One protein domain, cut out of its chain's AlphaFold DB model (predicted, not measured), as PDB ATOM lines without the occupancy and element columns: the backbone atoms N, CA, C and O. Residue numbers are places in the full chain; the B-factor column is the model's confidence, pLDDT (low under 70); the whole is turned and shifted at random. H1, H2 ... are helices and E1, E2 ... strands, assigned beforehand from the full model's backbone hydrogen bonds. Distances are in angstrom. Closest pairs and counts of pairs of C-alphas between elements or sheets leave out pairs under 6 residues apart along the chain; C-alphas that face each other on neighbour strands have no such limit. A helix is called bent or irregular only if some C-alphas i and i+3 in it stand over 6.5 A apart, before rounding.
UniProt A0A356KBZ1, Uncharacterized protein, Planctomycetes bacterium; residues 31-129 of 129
ATOM      1  N   PHE A  31     -45.588   9.048 -49.720       79.50
ATOM      2  CA  PHE A  31     -45.599   9.738 -48.442       79.50
ATOM      3  C   PHE A  31     -46.996   9.720 -47.822       79.50
ATOM      4  O   PHE A  31     -48.034   9.705 -48.501       79.50
ATOM      5  N   VAL A  32     -47.012   9.703 -46.497       80.75
ATOM      6  CA  VAL A  32     -48.189   9.875 -45.653       80.75
ATOM      7  C   VAL A  32     -47.968  11.052 -44.726       80.75
ATOM      8  O   VAL A  32     -46.874  11.246 -44.206       80.75
ATOM      9  N   VAL A  33     -49.028  11.817 -44.491       79.06
ATOM     10  CA  VAL A  33     -49.016  12.870 -43.474       79.06
ATOM     11  C   VAL A  33     -49.531  12.273 -42.177       79.06
ATOM     12  O   VAL A  33     -50.646  11.738 -42.123       79.06
ATOM     13  N   VAL A  34     -48.710  12.357 -41.141       79.12
ATOM     14  CA  VAL A  34     -48.995  11.855 -39.804       79.12
ATOM     15  C   VAL A  34     -49.170  13.037 -38.865       79.12
ATOM     16  O   VAL A  34     -48.332  13.926 -38.821       79.12
ATOM     17  N   GLN A  35     -50.246  13.029 -38.092       78.38
ATOM     18  CA  GLN A  35     -50.434  13.927 -36.961       78.38
ATOM     19  C   GLN A  35     -49.706  13.360 -35.735       78.38
ATOM     20  O   GLN A  35     -49.960  12.202 -35.394       78.38
ATOM     21  N   ARG A  36     -48.855  14.172 -35.093       74.44
ATOM     22  CA  ARG A  36     -48.049  13.878 -33.894       74.44
ATOM     23  C   ARG A  36     -48.445  14.797 -32.725       74.44
ATOM     24  O   ARG A  36     -47.619  15.465 -32.131       74.44
ATOM     25  N   GLY A  37     -49.728  14.858 -32.382       70.75
ATOM     26  CA  GLY A  37     -50.245  15.765 -31.343       70.75
ATOM     27  C   GLY A  37     -51.333  16.692 -31.873       70.75
ATOM     28  O   GLY A  37     -51.940  16.403 -32.899       70.75
ATOM     29  N   GLU A  38     -51.631  17.783 -31.166       67.31
ATOM     30  CA  GLU A  38     -52.721  18.682 -31.581       67.31
ATOM     31  C   GLU A  38     -52.388  19.471 -32.856       67.31
ATOM     32  O   GLU A  38     -53.268  19.612 -33.703       67.31
ATOM     33  N   GLU A  39     -51.138  19.916 -33.038       67.62
ATOM     34  CA  GLU A  39     -50.746  20.785 -34.167       67.62
ATOM     35  C   GLU A  39     -49.423  20.395 -34.846       67.62
ATOM     36  O   GLU A  39     -48.960  21.095 -35.741       67.62
ATOM     37  N   GLU A  40     -48.821  19.269 -34.469       76.62
ATOM     38  CA  GLU A  40     -47.610  18.767 -35.122       76.62
ATOM     39  C   GLU A  40     -47.987  17.782 -36.231       76.62
ATOM     40  O   GLU A  40     -48.689  16.794 -35.987       76.62
ATOM     41  N   PHE A  41     -47.508  18.031 -37.449       80.69
ATOM     42  CA  PHE A  41     -47.690  17.137 -38.589       80.69
ATOM     43  C   PHE A  41     -46.345  16.844 -39.245       80.69
ATOM     44  O   PHE A  41     -45.533  17.742 -39.447       80.69
ATOM     45  N   GLU A  42     -46.130  15.585 -39.604       81.56
ATOM     46  CA  GLU A  42     -44.888  15.101 -40.199       81.56
ATOM     47  C   GLU A  42     -45.203  14.338 -41.490       81.56
ATOM     48  O   GLU A  42     -46.148  13.542 -41.548       81.56
ATOM     49  N   ALA A  43     -44.414  14.583 -42.536       81.75
ATOM     50  CA  ALA A  43     -44.446  13.793 -43.759       81.75
ATOM     51  C   ALA A  43     -43.520  12.585 -43.586       81.75
ATOM     52  O   ALA A  43     -42.317  12.737 -43.397       81.75
ATOM     53  N   VAL A  44     -44.075  11.377 -43.656       83.06
ATOM     54  CA  VAL A  44     -43.332  10.128 -43.449       83.06
ATOM     55  C   VAL A  44     -43.510   9.233 -44.669       83.06
ATOM     56  O   VAL A  44     -44.619   9.089 -45.181       83.06
ATOM     57  N   ASP A  45     -42.439   8.599 -45.144       82.25
ATOM     58  CA  ASP A  45     -42.552   7.559 -46.173       82.25
ATOM     59  C   ASP A  45     -43.351   6.367 -45.615       82.25
ATOM     60  O   ASP A  45     -43.076   5.864 -44.521       82.25
ATOM     61  N   VAL A  46     -44.330   5.877 -46.375       81.62
ATOM     62  CA  VAL A  46     -45.139   4.696 -46.041       81.62
ATOM     63  C   VAL A  46     -44.271   3.499 -45.652       81.62
ATOM     64  O   VAL A  46     -44.628   2.772 -44.723       81.62
ATOM     65  N   LYS A  47     -43.127   3.297 -46.317       82.06
ATOM     66  CA  LYS A  47     -42.201   2.198 -46.001       82.06
ATOM     67  C   LYS A  47     -41.590   2.347 -44.604       82.06
ATOM     68  O   LYS A  47     -41.462   1.354 -43.892       82.06
ATOM     69  N   LYS A  48     -41.278   3.581 -44.189       83.62
ATOM     70  CA  LYS A  48     -40.663   3.912 -42.890       83.62
ATOM     71  C   LYS A  48     -41.683   4.161 -41.778       83.62
ATOM     72  O   LYS A  48     -41.319   4.281 -40.612       83.62
ATOM     73  N   LEU A  49     -42.978   4.175 -42.095       82.50
ATOM     74  CA  LEU A  49     -44.045   4.501 -41.147       82.50
ATOM     75  C   LEU A  49     -44.041   3.623 -39.887       82.50
ATOM     76  O   LEU A  49     -44.264   4.103 -38.775       82.50
ATOM     77  N   LYS A  50     -43.798   2.319 -40.058       84.44
ATOM     78  CA  LYS A  50     -43.778   1.354 -38.950       84.44
ATOM     79  C   LYS A  50     -42.590   1.586 -38.017       84.44
ATOM     80  O   LYS A  50     -42.741   1.421 -36.808       84.44
ATOM     81  N   GLU A  51     -41.437   1.948 -38.568       87.81
ATOM     82  CA  GLU A  51     -40.226   2.269 -37.809       87.81
ATOM     83  C   GLU A  51     -40.404   3.591 -37.074       87.81
ATOM     84  O   GLU A  51     -40.285   3.618 -35.850       87.81
ATOM     85  N   ARG A  52     -40.875   4.630 -37.773       84.88
ATOM     86  CA  ARG A  52     -41.143   5.939 -37.170       84.88
ATOM     87  C   ARG A  52     -42.142   5.859 -36.015       84.88
ATOM     88  O   ARG A  52     -41.944   6.469 -34.970       84.88
ATOM     89  N   LYS A  53     -43.186   5.027 -36.134       84.25
ATOM     90  CA  LYS A  53     -44.130   4.782 -35.029       84.25
ATOM     91  C   LYS A  53     -43.452   4.163 -33.797       84.25
ATOM     92  O   LYS A  53     -43.823   4.489 -32.671       84.25
ATOM     93  N   LYS A  54     -42.486   3.257 -33.989       88.50
ATOM     94  CA  LYS A  54     -41.720   2.659 -32.882       88.50
ATOM     95  C   LYS A  54     -40.769   3.671 -32.252       88.50
ATOM     96  O   LYS A  54     -40.675   3.694 -31.030       88.50
ATOM     97  N   GLU A  55     -40.105   4.492 -33.062       88.62
ATOM     98  CA  GLU A  55     -39.218   5.563 -32.593       88.62
ATOM     99  C   GLU A  55     -39.977   6.560 -31.724       88.62
ATOM    100  O   GLU A  55     -39.618   6.741 -30.567       88.62
ATOM    101  N   ILE A  56     -41.109   7.080 -32.202       85.00
ATOM    102  CA  ILE A  56     -41.957   8.003 -31.432       85.00
ATOM    103  C   ILE A  56     -42.437   7.363 -30.119       85.00
ATOM    104  O   ILE A  56     -42.471   8.005 -29.069       85.00
ATOM    105  N   ALA A  57     -42.793   6.075 -30.136       86.50
ATOM    106  CA  ALA A  57     -43.165   5.364 -28.915       86.50
ATOM    107  C   ALA A  57     -41.981   5.198 -27.941       86.50
ATOM    108  O   ALA A  57     -42.192   5.158 -26.726       86.50
ATOM    109  N   LYS A  58     -40.752   5.076 -28.454       90.81
ATOM    110  CA  LYS A  58     -39.528   5.002 -27.651       90.81
ATOM    111  C   LYS A  58     -39.190   6.365 -27.045       90.81
ATOM    112  O   LYS A  58     -39.031   6.428 -25.831       90.81
ATOM    113  N   GLU A  59     -39.206   7.428 -27.848       88.25
ATOM    114  CA  GLU A  59     -39.037   8.821 -27.409       88.25
ATOM    115  C   GLU A  59     -40.030   9.161 -26.288       88.25
ATOM    116  O   GLU A  59     -39.647   9.665 -25.235       88.25
ATOM    117  N   TYR A  60     -41.304   8.784 -26.445       88.06
ATOM    118  CA  TYR A  60     -42.310   8.982 -25.402       88.06
ATOM    119  C   TYR A  60     -41.980   8.235 -24.102       88.06
ATOM    120  O   TYR A  60     -42.104   8.787 -23.010       88.06
ATOM    121  N   LYS A  61     -41.555   6.969 -24.194       91.12
ATOM    122  CA  LYS A  61     -41.161   6.188 -23.011       91.12
ATOM    123  C   LYS A  61     -39.957   6.801 -22.302       91.12
ATOM    124  O   LYS A  61     -39.900   6.742 -21.077       91.12
ATOM    125  N   GLU A  62     -39.003   7.337 -23.052       92.44
ATOM    126  CA  GLU A  62     -37.835   8.025 -22.504       92.44
ATOM    127  C   GLU A  62     -38.252   9.320 -21.800       92.44
ATOM    128  O   GLU A  62     -37.942   9.472 -20.620       92.44
ATOM    129  N   ALA A  63     -39.094  10.144 -22.427       88.62
ATOM    130  CA  ALA A  63     -39.644  11.353 -21.812       88.62
ATOM    131  C   ALA A  63     -40.416  11.060 -20.511       88.62
ATOM    132  O   ALA A  63     -40.252  11.753 -19.510       88.62
ATOM    133  N   VAL A  64     -41.232   9.998 -20.475       92.25
ATOM    134  CA  VAL A  64     -41.940   9.591 -19.245       92.25
ATOM    135  C   VAL A  64     -40.962   9.139 -18.160       92.25
ATOM    136  O   VAL A  64     -41.154   9.472 -16.992       92.25
ATOM    137  N   LYS A  65     -39.903   8.404 -18.520       94.19
ATOM    138  CA  LYS A  65     -38.871   7.988 -17.559       94.19
ATOM    139  C   LYS A  65     -38.120   9.184 -16.985       94.19
ATOM    140  O   LYS A  65     -37.825   9.182 -15.793       94.19
ATOM    141  N   GLU A  66     -37.786  10.170 -17.808       93.81
ATOM    142  CA  GLU A  66     -37.132  11.400 -17.358       93.81
ATOM    143  C   GLU A  66     -38.043  12.214 -16.449       93.81
ATOM    144  O   GLU A  66     -37.624  12.604 -15.363       93.81
ATOM    145  N   TRP A  67     -39.315  12.351 -16.817       95.12
ATOM    146  CA  TRP A  67     -40.317  12.990 -15.973       95.12
ATOM    147  C   TRP A  67     -40.466  12.287 -14.615       95.12
ATOM    148  O   TRP A  67     -40.447  12.937 -13.572       95.12
ATOM    149  N   ASP A  68     -40.530  10.952 -14.590       94.31
ATOM    150  CA  ASP A  68     -40.593  10.186 -13.339       94.31
ATOM    151  C   ASP A  68     -39.320  10.350 -12.492       94.31
ATOM    152  O   ASP A  68     -39.395  10.382 -11.258       94.31
ATOM    153  N   LYS A  69     -38.145  10.452 -13.127       94.50
ATOM    154  CA  LYS A  69     -36.880  10.742 -12.436       94.50
ATOM    155  C   LYS A  69     -36.896  12.144 -11.828       94.50
ATOM    156  O   LYS A  69     -36.587  12.266 -10.644       94.50
ATOM    157  N   ALA A  70     -37.301  13.160 -12.589       92.81
ATOM    158  CA  ALA A  70     -37.403  14.545 -12.131       92.81
ATOM    159  C   ALA A  70     -38.401  14.673 -10.972       92.81
ATOM    160  O   ALA A  70     -38.061  15.191  -9.910       92.81
ATOM    161  N   LYS A  71     -39.578  14.053 -11.101       93.88
ATOM    162  CA  LYS A  71     -40.585  13.982 -10.035       93.88
ATOM    163  C   LYS A  71     -40.038  13.355  -8.755       93.88
ATOM    164  O   LYS A  71     -40.303  13.834  -7.652       93.88
ATOM    165  N   LYS A  72     -39.289  12.252  -8.874       93.62
ATOM    166  CA  LYS A  72     -38.656  11.591  -7.720       93.62
ATOM    167  C   LYS A  72     -37.561  12.454  -7.099       93.62
ATOM    168  O   LYS A  72     -37.457  12.464  -5.875       93.62
ATOM    169  N   ALA A  73     -36.764  13.146  -7.910       93.75
ATOM    170  CA  ALA A  73     -35.723  14.056  -7.441       93.75
ATOM    171  C   ALA A  73     -36.328  15.234  -6.663       93.75
ATOM    172  O   ALA A  73     -35.978  15.416  -5.501       93.75
ATOM    173  N   ALA A  74     -37.327  15.917  -7.230       92.50
ATOM    174  CA  ALA A  74     -38.057  16.999  -6.567       92.50
ATOM    175  C   ALA A  74     -38.707  16.530  -5.254       92.50
ATOM    176  O   ALA A  74     -38.553  17.163  -4.212       92.50
ATOM    177  N   ARG A  75     -39.330  15.339  -5.245       92.88
ATOM    178  CA  ARG A  75     -39.891  14.752  -4.014       92.88
ATOM    179  C   ARG A  75     -38.827  14.510  -2.936       92.88
ATOM    180  O   ARG A  75     -39.116  14.714  -1.761       92.88
ATOM    181  N   LYS A  76     -37.623  14.056  -3.307       94.94
ATOM    182  CA  LYS A  76     -36.504  13.864  -2.364       94.94
ATOM    183  C   LYS A  76     -35.956  15.194  -1.846       94.94
ATOM    184  O   LYS A  76     -35.645  15.283  -0.665       94.94
ATOM    185  N   ALA A  77     -35.894  16.207  -2.707       95.00
ATOM    186  CA  ALA A  77     -35.499  17.571  -2.362       95.00
ATOM    187  C   ALA A  77     -36.579  18.340  -1.571       95.00
ATOM    188  O   ALA A  77     -36.317  19.438  -1.098       95.00
ATOM    189  N   LYS A  78     -37.777  17.756  -1.389       93.12
ATOM    190  CA  LYS A  78     -38.969  18.408  -0.811       93.12
ATOM    191  C   LYS A  78     -39.412  19.655  -1.591       93.12
ATOM    192  O   LYS A  78     -40.057  20.538  -1.037       93.12
ATOM    193  N   GLU A  79     -39.106  19.695  -2.881       92.62
ATOM    194  CA  GLU A  79     -39.530  20.747  -3.797       92.62
ATOM    195  C   GLU A  79     -40.872  20.393  -4.442       92.62
ATOM    196  O   GLU A  79     -41.233  19.221  -4.619       92.62
ATOM    197  N   LYS A  80     -41.635  21.426  -4.801       86.88
ATOM    198  CA  LYS A  80     -42.902  21.261  -5.507       86.88
ATOM    199  C   LYS A  80     -42.611  20.949  -6.975       86.88
ATOM    200  O   LYS A  80     -41.939  21.713  -7.654       86.88
ATOM    201  N   PHE A  81     -43.119  19.818  -7.459       92.19
ATOM    202  CA  PHE A  81     -42.973  19.401  -8.851       92.19
ATOM    203  C   PHE A  81     -44.255  19.719  -9.621       92.19
ATOM    204  O   PHE A  81     -45.275  19.058  -9.415       92.19
ATOM    205  N   GLU A  82     -44.209  20.746 -10.466       91.50
ATOM    206  CA  GLU A  82     -45.375  21.246 -11.210       91.50
ATOM    207  C   GLU A  82     -45.400  20.793 -12.674       91.50
ATOM    208  O   GLU A  82     -46.417  20.959 -13.349       91.50
ATOM    209  N   ASP A  83     -44.324  20.159 -13.156       89.38
ATOM    210  CA  ASP A  83     -44.241  19.741 -14.550       89.38
ATOM    211  C   ASP A  83     -45.314  18.694 -14.885       89.38
ATOM    212  O   ASP A  83     -45.387  17.624 -14.255       89.38
ATOM    213  N   PRO A  84     -46.147  18.945 -15.908       87.94
ATOM    214  CA  PRO A  84     -47.185  18.016 -16.304       87.94
ATOM    215  C   PRO A  84     -46.574  16.753 -16.909       87.94
ATOM    216  O   PRO A  84     -45.531  16.774 -17.561       87.94
ATOM    217  N   LYS A  85     -47.264  15.625 -16.728       88.38
ATOM    218  CA  LYS A  85     -46.836  14.361 -17.325       88.38
ATOM    219  C   LYS A  85     -46.811  14.482 -18.857       88.38
ATOM    220  O   LYS A  85     -47.794  14.967 -19.426       88.38
ATOM    221  N   PRO A  86     -45.767  13.967 -19.537       87.62
ATOM    222  CA  PRO A  86     -45.734  13.912 -20.990       87.62
ATOM    223  C   PRO A  86     -47.000  13.250 -21.549       87.62
ATOM    224  O   PRO A  86     -47.396  12.154 -21.123       87.62
ATOM    225  N   LYS A  87     -47.645  13.915 -22.511       84.19
ATOM    226  CA  LYS A  87     -48.825  13.385 -23.206       84.19
ATOM    227  C   LYS A  87     -48.407  12.272 -24.162       84.19
ATOM    228  O   LYS A  87     -47.366  12.360 -24.807       84.19
ATOM    229  N   ALA A  88     -49.228  11.227 -24.257       78.19
ATOM    230  CA  ALA A  88     -48.982  10.156 -25.213       78.19
ATOM    231  C   ALA A  88     -49.054  10.702 -26.651       78.19
ATOM    232  O   ALA A  88     -49.977  11.464 -26.960       78.19
ATOM    233  N   PRO A  89     -48.122  10.314 -27.537       77.56
ATOM    234  CA  PRO A  89     -48.153  10.751 -28.921       77.56
ATOM    235  C   PRO A  89     -49.389  10.166 -29.608       77.56
ATOM    236  O   PRO A  89     -49.576   8.948 -29.674       77.56
ATOM    237  N   VAL A  90     -50.242  11.041 -30.136       77.44
ATOM    238  CA  VAL A  90     -51.307  10.639 -31.057       77.44
ATOM    239  C   VAL A  90     -50.644  10.370 -32.396       77.44
ATOM    240  O   VAL A  90     -49.878  11.201 -32.858       77.44
ATOM    241  N   PHE A  91     -50.913   9.216 -33.004       74.50
ATOM    242  CA  PHE A  91     -50.399   8.873 -34.328       74.50
ATOM    243  C   PHE A  91     -51.578   8.600 -35.251       74.50
ATOM    244  O   PHE A  91     -52.118   7.488 -35.281       74.50
ATOM    245  N   LYS A  92     -52.008   9.628 -35.983       79.69
ATOM    246  CA  LYS A  92     -53.126   9.524 -36.923       79.69
ATOM    247  C   LYS A  92     -52.644   9.836 -38.326       79.69
ATOM    248  O   LYS A  92     -52.041  10.874 -38.564       79.69
ATOM    249  N   VAL A  93     -52.923   8.936 -39.262       81.56
ATOM    250  CA  VAL A  93     -52.637   9.183 -40.675       81.56
ATOM    251  C   VAL A  93     -53.768  10.032 -41.245       81.56
ATOM    252  O   VAL A  93     -54.915   9.589 -41.255       81.56
ATOM    253  N   VAL A  94     -53.443  11.246 -41.684       80.50
ATOM    254  CA  VAL A  94     -54.419  12.246 -42.148       80.50
ATOM    255  C   VAL A  94     -54.531  12.251 -43.671       80.50
ATOM    256  O   VAL A  94     -55.617  12.432 -44.210       80.50
ATOM    257  N   ALA A  95     -53.429  11.973 -44.367       79.50
ATOM    258  CA  ALA A  95     -53.406  11.812 -45.816       79.50
ATOM    259  C   ALA A  95     -52.517  10.626 -46.209       79.50
ATOM    260  O   ALA A  95     -51.470  10.395 -45.599       79.50
ATOM    261  N   LYS A  96     -52.943   9.871 -47.227       79.38
ATOM    262  CA  LYS A  96     -52.220   8.719 -47.784       79.38
ATOM    263  C   LYS A  96     -52.040   8.869 -49.287       79.38
ATOM    264  O   LYS A  96     -52.873   9.484 -49.940       79.38
ATOM    265  N   GLY A  97     -50.998   8.238 -49.827       72.69
ATOM    266  CA  GLY A  97     -50.831   8.113 -51.275       72.69
ATOM    267  C   GLY A  97     -50.221   9.339 -51.952       72.69
ATOM    268  O   GLY A  97     -50.413   9.510 -53.155       72.69
ATOM    269  N   LEU A  98     -49.513  10.199 -51.214       79.62
ATOM    270  CA  LEU A  98     -48.917  11.404 -51.783       79.62
ATOM    271  C   LEU A  98     -47.650  11.029 -52.553       79.62
ATOM    272  O   LEU A  98     -46.756  10.364 -52.025       79.62
ATOM    273  N   LYS A  99     -47.615  11.409 -53.833       77.88
ATOM    274  CA  LYS A  99     -46.480  11.175 -54.726       77.88
ATOM    275  C   LYS A  99     -45.491  12.322 -54.536       77.88
ATOM    276  O   LYS A  99     -45.695  13.394 -55.094       77.88
ATOM    277  N   GLY A 100     -44.458  12.085 -53.735       77.38
ATOM    278  CA  GLY A 100     -43.427  13.078 -53.427       77.38
ATOM    279  C   GLY A 100     -43.636  13.821 -52.106       77.38
ATOM    280  O   GLY A 100     -44.748  13.933 -51.584       77.38
ATOM    281  N   GLU A 101     -42.522  14.309 -51.566       77.75
ATOM    282  CA  GLU A 101     -42.448  14.999 -50.278       77.75
ATOM    283  C   GLU A 101     -43.131  16.373 -50.326       77.75
ATOM    284  O   GLU A 101     -43.832  16.747 -49.388       77.75
ATOM    285  N   ASP A 102     -43.028  17.085 -51.450       81.06
ATOM    286  CA  ASP A 102     -43.620  18.419 -51.621       81.06
ATOM    287  C   ASP A 102     -45.150  18.383 -51.564       81.06
ATOM    288  O   ASP A 102     -45.783  19.224 -50.927       81.06
ATOM    289  N   ALA A 103     -45.761  17.342 -52.139       81.06
ATOM    290  CA  ALA A 103     -47.201  17.121 -52.033       81.06
ATOM    291  C   ALA A 103     -47.632  16.840 -50.581       81.06
ATOM    292  O   ALA A 103     -48.729  17.227 -50.171       81.06
ATOM    293  N   ALA A 104     -46.775  16.184 -49.791       80.88
ATOM    294  CA  ALA A 104     -47.001  15.966 -48.365       80.88
ATOM    295  C   ALA A 104     -46.864  17.256 -47.551       80.88
ATOM    296  O   ALA A 104     -47.740  17.534 -46.733       80.88
ATOM    297  N   LYS A 105     -45.848  18.079 -47.826       83.50
ATOM    298  CA  LYS A 105     -45.661  19.397 -47.197       83.50
ATOM    299  C   LYS A 105     -46.812  20.352 -47.506       83.50
ATOM    300  O   LYS A 105     -47.411  20.891 -46.581       83.50
ATOM    301  N   ALA A 106     -47.221  20.455 -48.769       85.75
ATOM    302  CA  ALA A 106     -48.371  21.269 -49.162       85.75
ATOM    303  C   ALA A 106     -49.664  20.820 -48.454       85.75
ATOM    304  O   ALA A 106     -50.492  21.638 -48.053       85.75
ATOM    305  N   LYS A 107     -49.844  19.507 -48.244       83.75
ATOM    306  CA  LYS A 107     -50.977  18.994 -47.459       83.75
ATOM    307  C   LYS A 107     -50.884  19.347 -45.980       83.75
ATOM    308  O   LYS A 107     -51.918  19.643 -45.387       83.75
ATOM    309  N   ILE A 108     -49.689  19.337 -45.396       85.88
ATOM    310  CA  ILE A 108     -49.467  19.776 -44.015       85.88
ATOM    311  C   ILE A 108     -49.859  21.248 -43.856       85.88
ATOM    312  O   ILE A 108     -50.634  21.572 -42.960       85.88
ATOM    313  N   GLU A 109     -49.408  22.120 -44.758       87.25
ATOM    314  CA  GLU A 109     -49.752  23.546 -44.735       87.25
ATOM    315  C   GLU A 109     -51.262  23.780 -44.848       87.25
ATOM    316  O   GLU A 109     -51.829  24.514 -44.041       87.25
ATOM    317  N   GLN A 110     -51.942  23.083 -45.768       85.81
ATOM    318  CA  GLN A 110     -53.404  23.154 -45.895       85.81
ATOM    319  C   GLN A 110     -54.126  22.742 -44.606       85.81
ATOM    320  O   GLN A 110     -55.125  23.356 -44.225       85.81
ATOM    321  N   ILE A 111     -53.638  21.700 -43.927       83.88
ATOM    322  CA  ILE A 111     -54.212  21.239 -42.658       83.88
ATOM    323  C   ILE A 111     -53.994  22.289 -41.564       83.88
ATOM    324  O   ILE A 111     -54.935  22.615 -40.838       83.88
ATOM    325  N   LEU A 112     -52.788  22.853 -41.460       84.56
ATOM    326  CA  LEU A 112     -52.473  23.896 -40.482       84.56
ATOM    327  C   LEU A 112     -53.310  25.159 -40.703       84.56
ATOM    328  O   LEU A 112     -53.848  25.724 -39.750       84.56
ATOM    329  N   GLU A 113     -53.480  25.584 -41.953       87.50
ATOM    330  CA  GLU A 113     -54.312  26.734 -42.296       87.50
ATOM    331  C   GLU A 113     -55.793  26.482 -41.963       87.50
ATOM    332  O   GLU A 113     -56.468  27.350 -41.402       87.50
ATOM    333  N   ALA A 114     -56.300  25.273 -42.229       83.94
ATOM    334  CA  ALA A 114     -57.656  24.882 -41.853       83.94
ATOM    335  C   ALA A 114     -57.861  24.897 -40.326       83.94
ATOM    336  O   ALA A 114     -58.901  25.362 -39.853       83.94
ATOM    337  N   ILE A 115     -56.868  24.445 -39.551       83.31
ATOM    338  CA  ILE A 115     -56.895  24.495 -38.082       83.31
ATOM    339  C   ILE A 115     -56.908  25.944 -37.586       83.31
ATOM    340  O   ILE A 115     -57.735  26.278 -36.732       83.31
ATOM    341  N   ARG A 116     -56.067  26.823 -38.148       84.75
ATOM    342  CA  ARG A 116     -56.051  28.259 -37.808       84.75
ATOM    343  C   ARG A 116     -57.411  28.913 -38.063       84.75
ATOM    344  O   ARG A 116     -58.001  29.465 -37.137       84.75
ATOM    345  N   LYS A 117     -57.975  28.734 -39.262       84.00
ATOM    346  CA  LYS A 117     -59.305  29.267 -39.621       84.00
ATOM    347  C   LYS A 117     -60.417  28.719 -38.720       84.00
ATOM    348  O   LYS A 117     -61.357  29.436 -38.374       84.00
ATOM    349  N   ALA A 118     -60.340  27.446 -38.329       81.81
ATOM    350  CA  ALA A 118     -61.309  26.843 -37.415       81.81
ATOM    351  C   ALA A 118     -61.213  27.433 -35.998       81.81
ATOM    352  O   ALA A 118     -62.250  27.699 -35.382       81.81
ATOM    353  N   LYS A 119     -59.995  27.675 -35.491       80.56
ATOM    354  CA  LYS A 119     -59.766  28.344 -34.201       80.56
ATOM    355  C   LYS A 119     -60.305  29.777 -34.216       80.56
ATOM    356  O   LYS A 119     -61.067  30.126 -33.318       80.56
ATOM    357  N   GLU A 120     -60.015  30.552 -35.258       80.50
ATOM    358  CA  GLU A 120     -60.507  31.932 -35.416       80.50
ATOM    359  C   GLU A 120     -62.038  32.010 -35.426       80.50
ATOM    360  O   GLU A 120     -62.631  32.782 -34.674       80.50
ATOM    361  N   LYS A 121     -62.712  31.151 -36.203       76.38
ATOM    362  CA  LYS A 121     -64.186  31.094 -36.218       76.38
ATOM    363  C   LYS A 121     -64.773  30.727 -34.855       76.38
ATOM    364  O   LYS A 121     -65.843  31.212 -34.486       76.38
ATOM    365  N   LYS A 122     -64.105  29.837 -34.118       73.12
ATOM    366  CA  LYS A 122     -64.547  29.405 -32.787       73.12
ATOM    367  C   LYS A 122     -64.356  30.511 -31.747       73.12
ATOM    368  O   LYS A 122     -65.200  30.632 -30.866       73.12
ATOM    369  N   GLN A 123     -63.303  31.316 -31.888       72.88
ATOM    370  CA  GLN A 123     -63.040  32.491 -31.062       72.88
ATOM    371  C   GLN A 123     -64.096  33.579 -31.313       72.88
ATOM    372  O   GLN A 123     -64.826  33.931 -30.396       72.88
ATOM    373  N   GLN A 124     -64.340  33.948 -32.576       70.62
ATOM    374  CA  GLN A 124     -65.372  34.933 -32.941       70.62
ATOM    375  C   GLN A 124     -66.791  34.550 -32.484       70.62
ATOM    376  O   GLN A 124     -67.610  35.419 -32.197       70.62
ATOM    377  N   LYS A 125     -67.114  33.250 -32.422       69.25
ATOM    378  CA  LYS A 125     -68.394  32.771 -31.869       69.25
ATOM    379  C   LYS A 125     -68.483  32.882 -30.347       69.25
ATOM    380  O   LYS A 125     -69.596  32.969 -29.840       69.25
ATOM    381  N   LYS A 126     -67.358  32.810 -29.635       63.62
ATOM    382  CA  LYS A 126     -67.311  32.992 -28.180       63.62
ATOM    383  C   LYS A 126     -67.368  34.466 -27.803       63.62
ATOM    384  O   LYS A 126     -68.075  34.787 -26.869       63.62
ATOM    385  N   ASP A 127     -66.705  35.333 -28.562       62.75
ATOM    386  CA  ASP A 127     -66.676  36.776 -28.280       62.75
ATOM    387  C   ASP A 127     -68.015  37.478 -28.600       62.75
ATOM    388  O   ASP A 127     -68.262  38.591 -28.151       62.75
ATOM    389  N   LYS A 128     -68.896  36.830 -29.379       57.44
ATOM    390  CA  LYS A 128     -70.259  37.305 -29.695       57.44
ATOM    391  C   LYS A 128     -71.353  36.785 -28.750       57.44
ATOM    392  O   LYS A 128     -72.523  37.071 -29.003       57.44
ATOM    393  N   LYS A 129     -71.015  35.976 -27.743       52.28
ATOM    394  CA  LYS A 129     -71.976  35.353 -26.823       52.28
ATOM    395  C   LYS A 129     -71.749  35.853 -25.406       52.28
ATOM    396  O   LYS A 129     -72.770  36.059 -24.720       52.28
TER     397      LYS A 129
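AT A GLANCE: This is residues 31 to 129 of the 129 residues of an uncharacterized protein of Planctomycetes bacterium (UniProt A0A356KBZ1). A small twisted sheet of three strands has one long helix, H2, packed on one face, while a second long helix, H1, starts beside the sheet and runs away from it as an arm. Residues 78 to 91, a stretch with no named element, lead back from the far end of that arm to the sheet, and residues 117 to 129, of which 117 to 127 belong to H2, stick out free. The printed part has 99 residues, with two named helices and three named strands in the order E1, E2, H1, E3, H2; the sheet order is E2, E1, E3, antiparallel throughout, and the class is mixed. The whole is flat, spanning 52 by 48 by 16 A, and only just loose, close to extended, with a radius of gyration of the C-alphas of 18.5 A.

IN THESE COORDINATES: E1, residues 31 to 35, begins at C-alpha 31 (-45.599, 9.738, -48.442) and is 13.1 A long. E2, residues 41 to 45, is 13.3 A long. H1, residues 49 to 77, is 41.8 A long and ends at C-alpha 77 (-35.499, 17.571, -2.362). E3, residues 92 to 99, is 19.1 A long. H2, residues 101 to 127, is 39.3 A long and ends at C-alpha 127 (-66.676, 36.776, -28.280). Neither helix is bent.

HOW THE PARTS SIT: E1 is the inner strand; E2 and E3 are edge strands. E1 and E2 form a hairpin, antiparallel at 149 degrees, with N 32 and O 44 within hydrogen-bond range at 2.8 A. E1 and E3 are antiparallel at 160 degrees, with N 35 and O 92 at 2.8 A and N 94 and O 33 at 2.9 A. The sheet is strongly twisted, but only just, with C-alphas up to 4.3 A off its best plane. H2 is on the sheet at a height of 10.1 A, making two layers, a sheet with a helix on one face. It lies over E1 and, only just, with 3 C-alphas, over E2, and runs along the strands, at 22 degrees to E1 on the local plane. The closest C-alphas of E2 and H2 are those of Ala 43 and Ala 104, 5.7 A apart. H1 only grazes the sheet, with residues 49 to 53; its closest C-alphas to E2 are those of Val 44 and Arg 52, 7.9 A. H1 and H2 are apart. E2, H1 and E3 make a split strand-helix-strand unit, two strands running the same way with E1 between them, and its crossover is right-handed. In H1 and H2 every O i to N i+4 pair is within hydrogen-bond range.

THE WHOLE: The C-alphas farthest apart are those of Lys 78 and Lys 99, 54.9 A. The printed part has no cut and ends at the chain's last residue, 129. The link from H1 to E3, 14 residues, is long; the other links are tight. The mean pLDDT of the printed part is 82.9, and residues 38 to 39 and 125 to 129 are under 70.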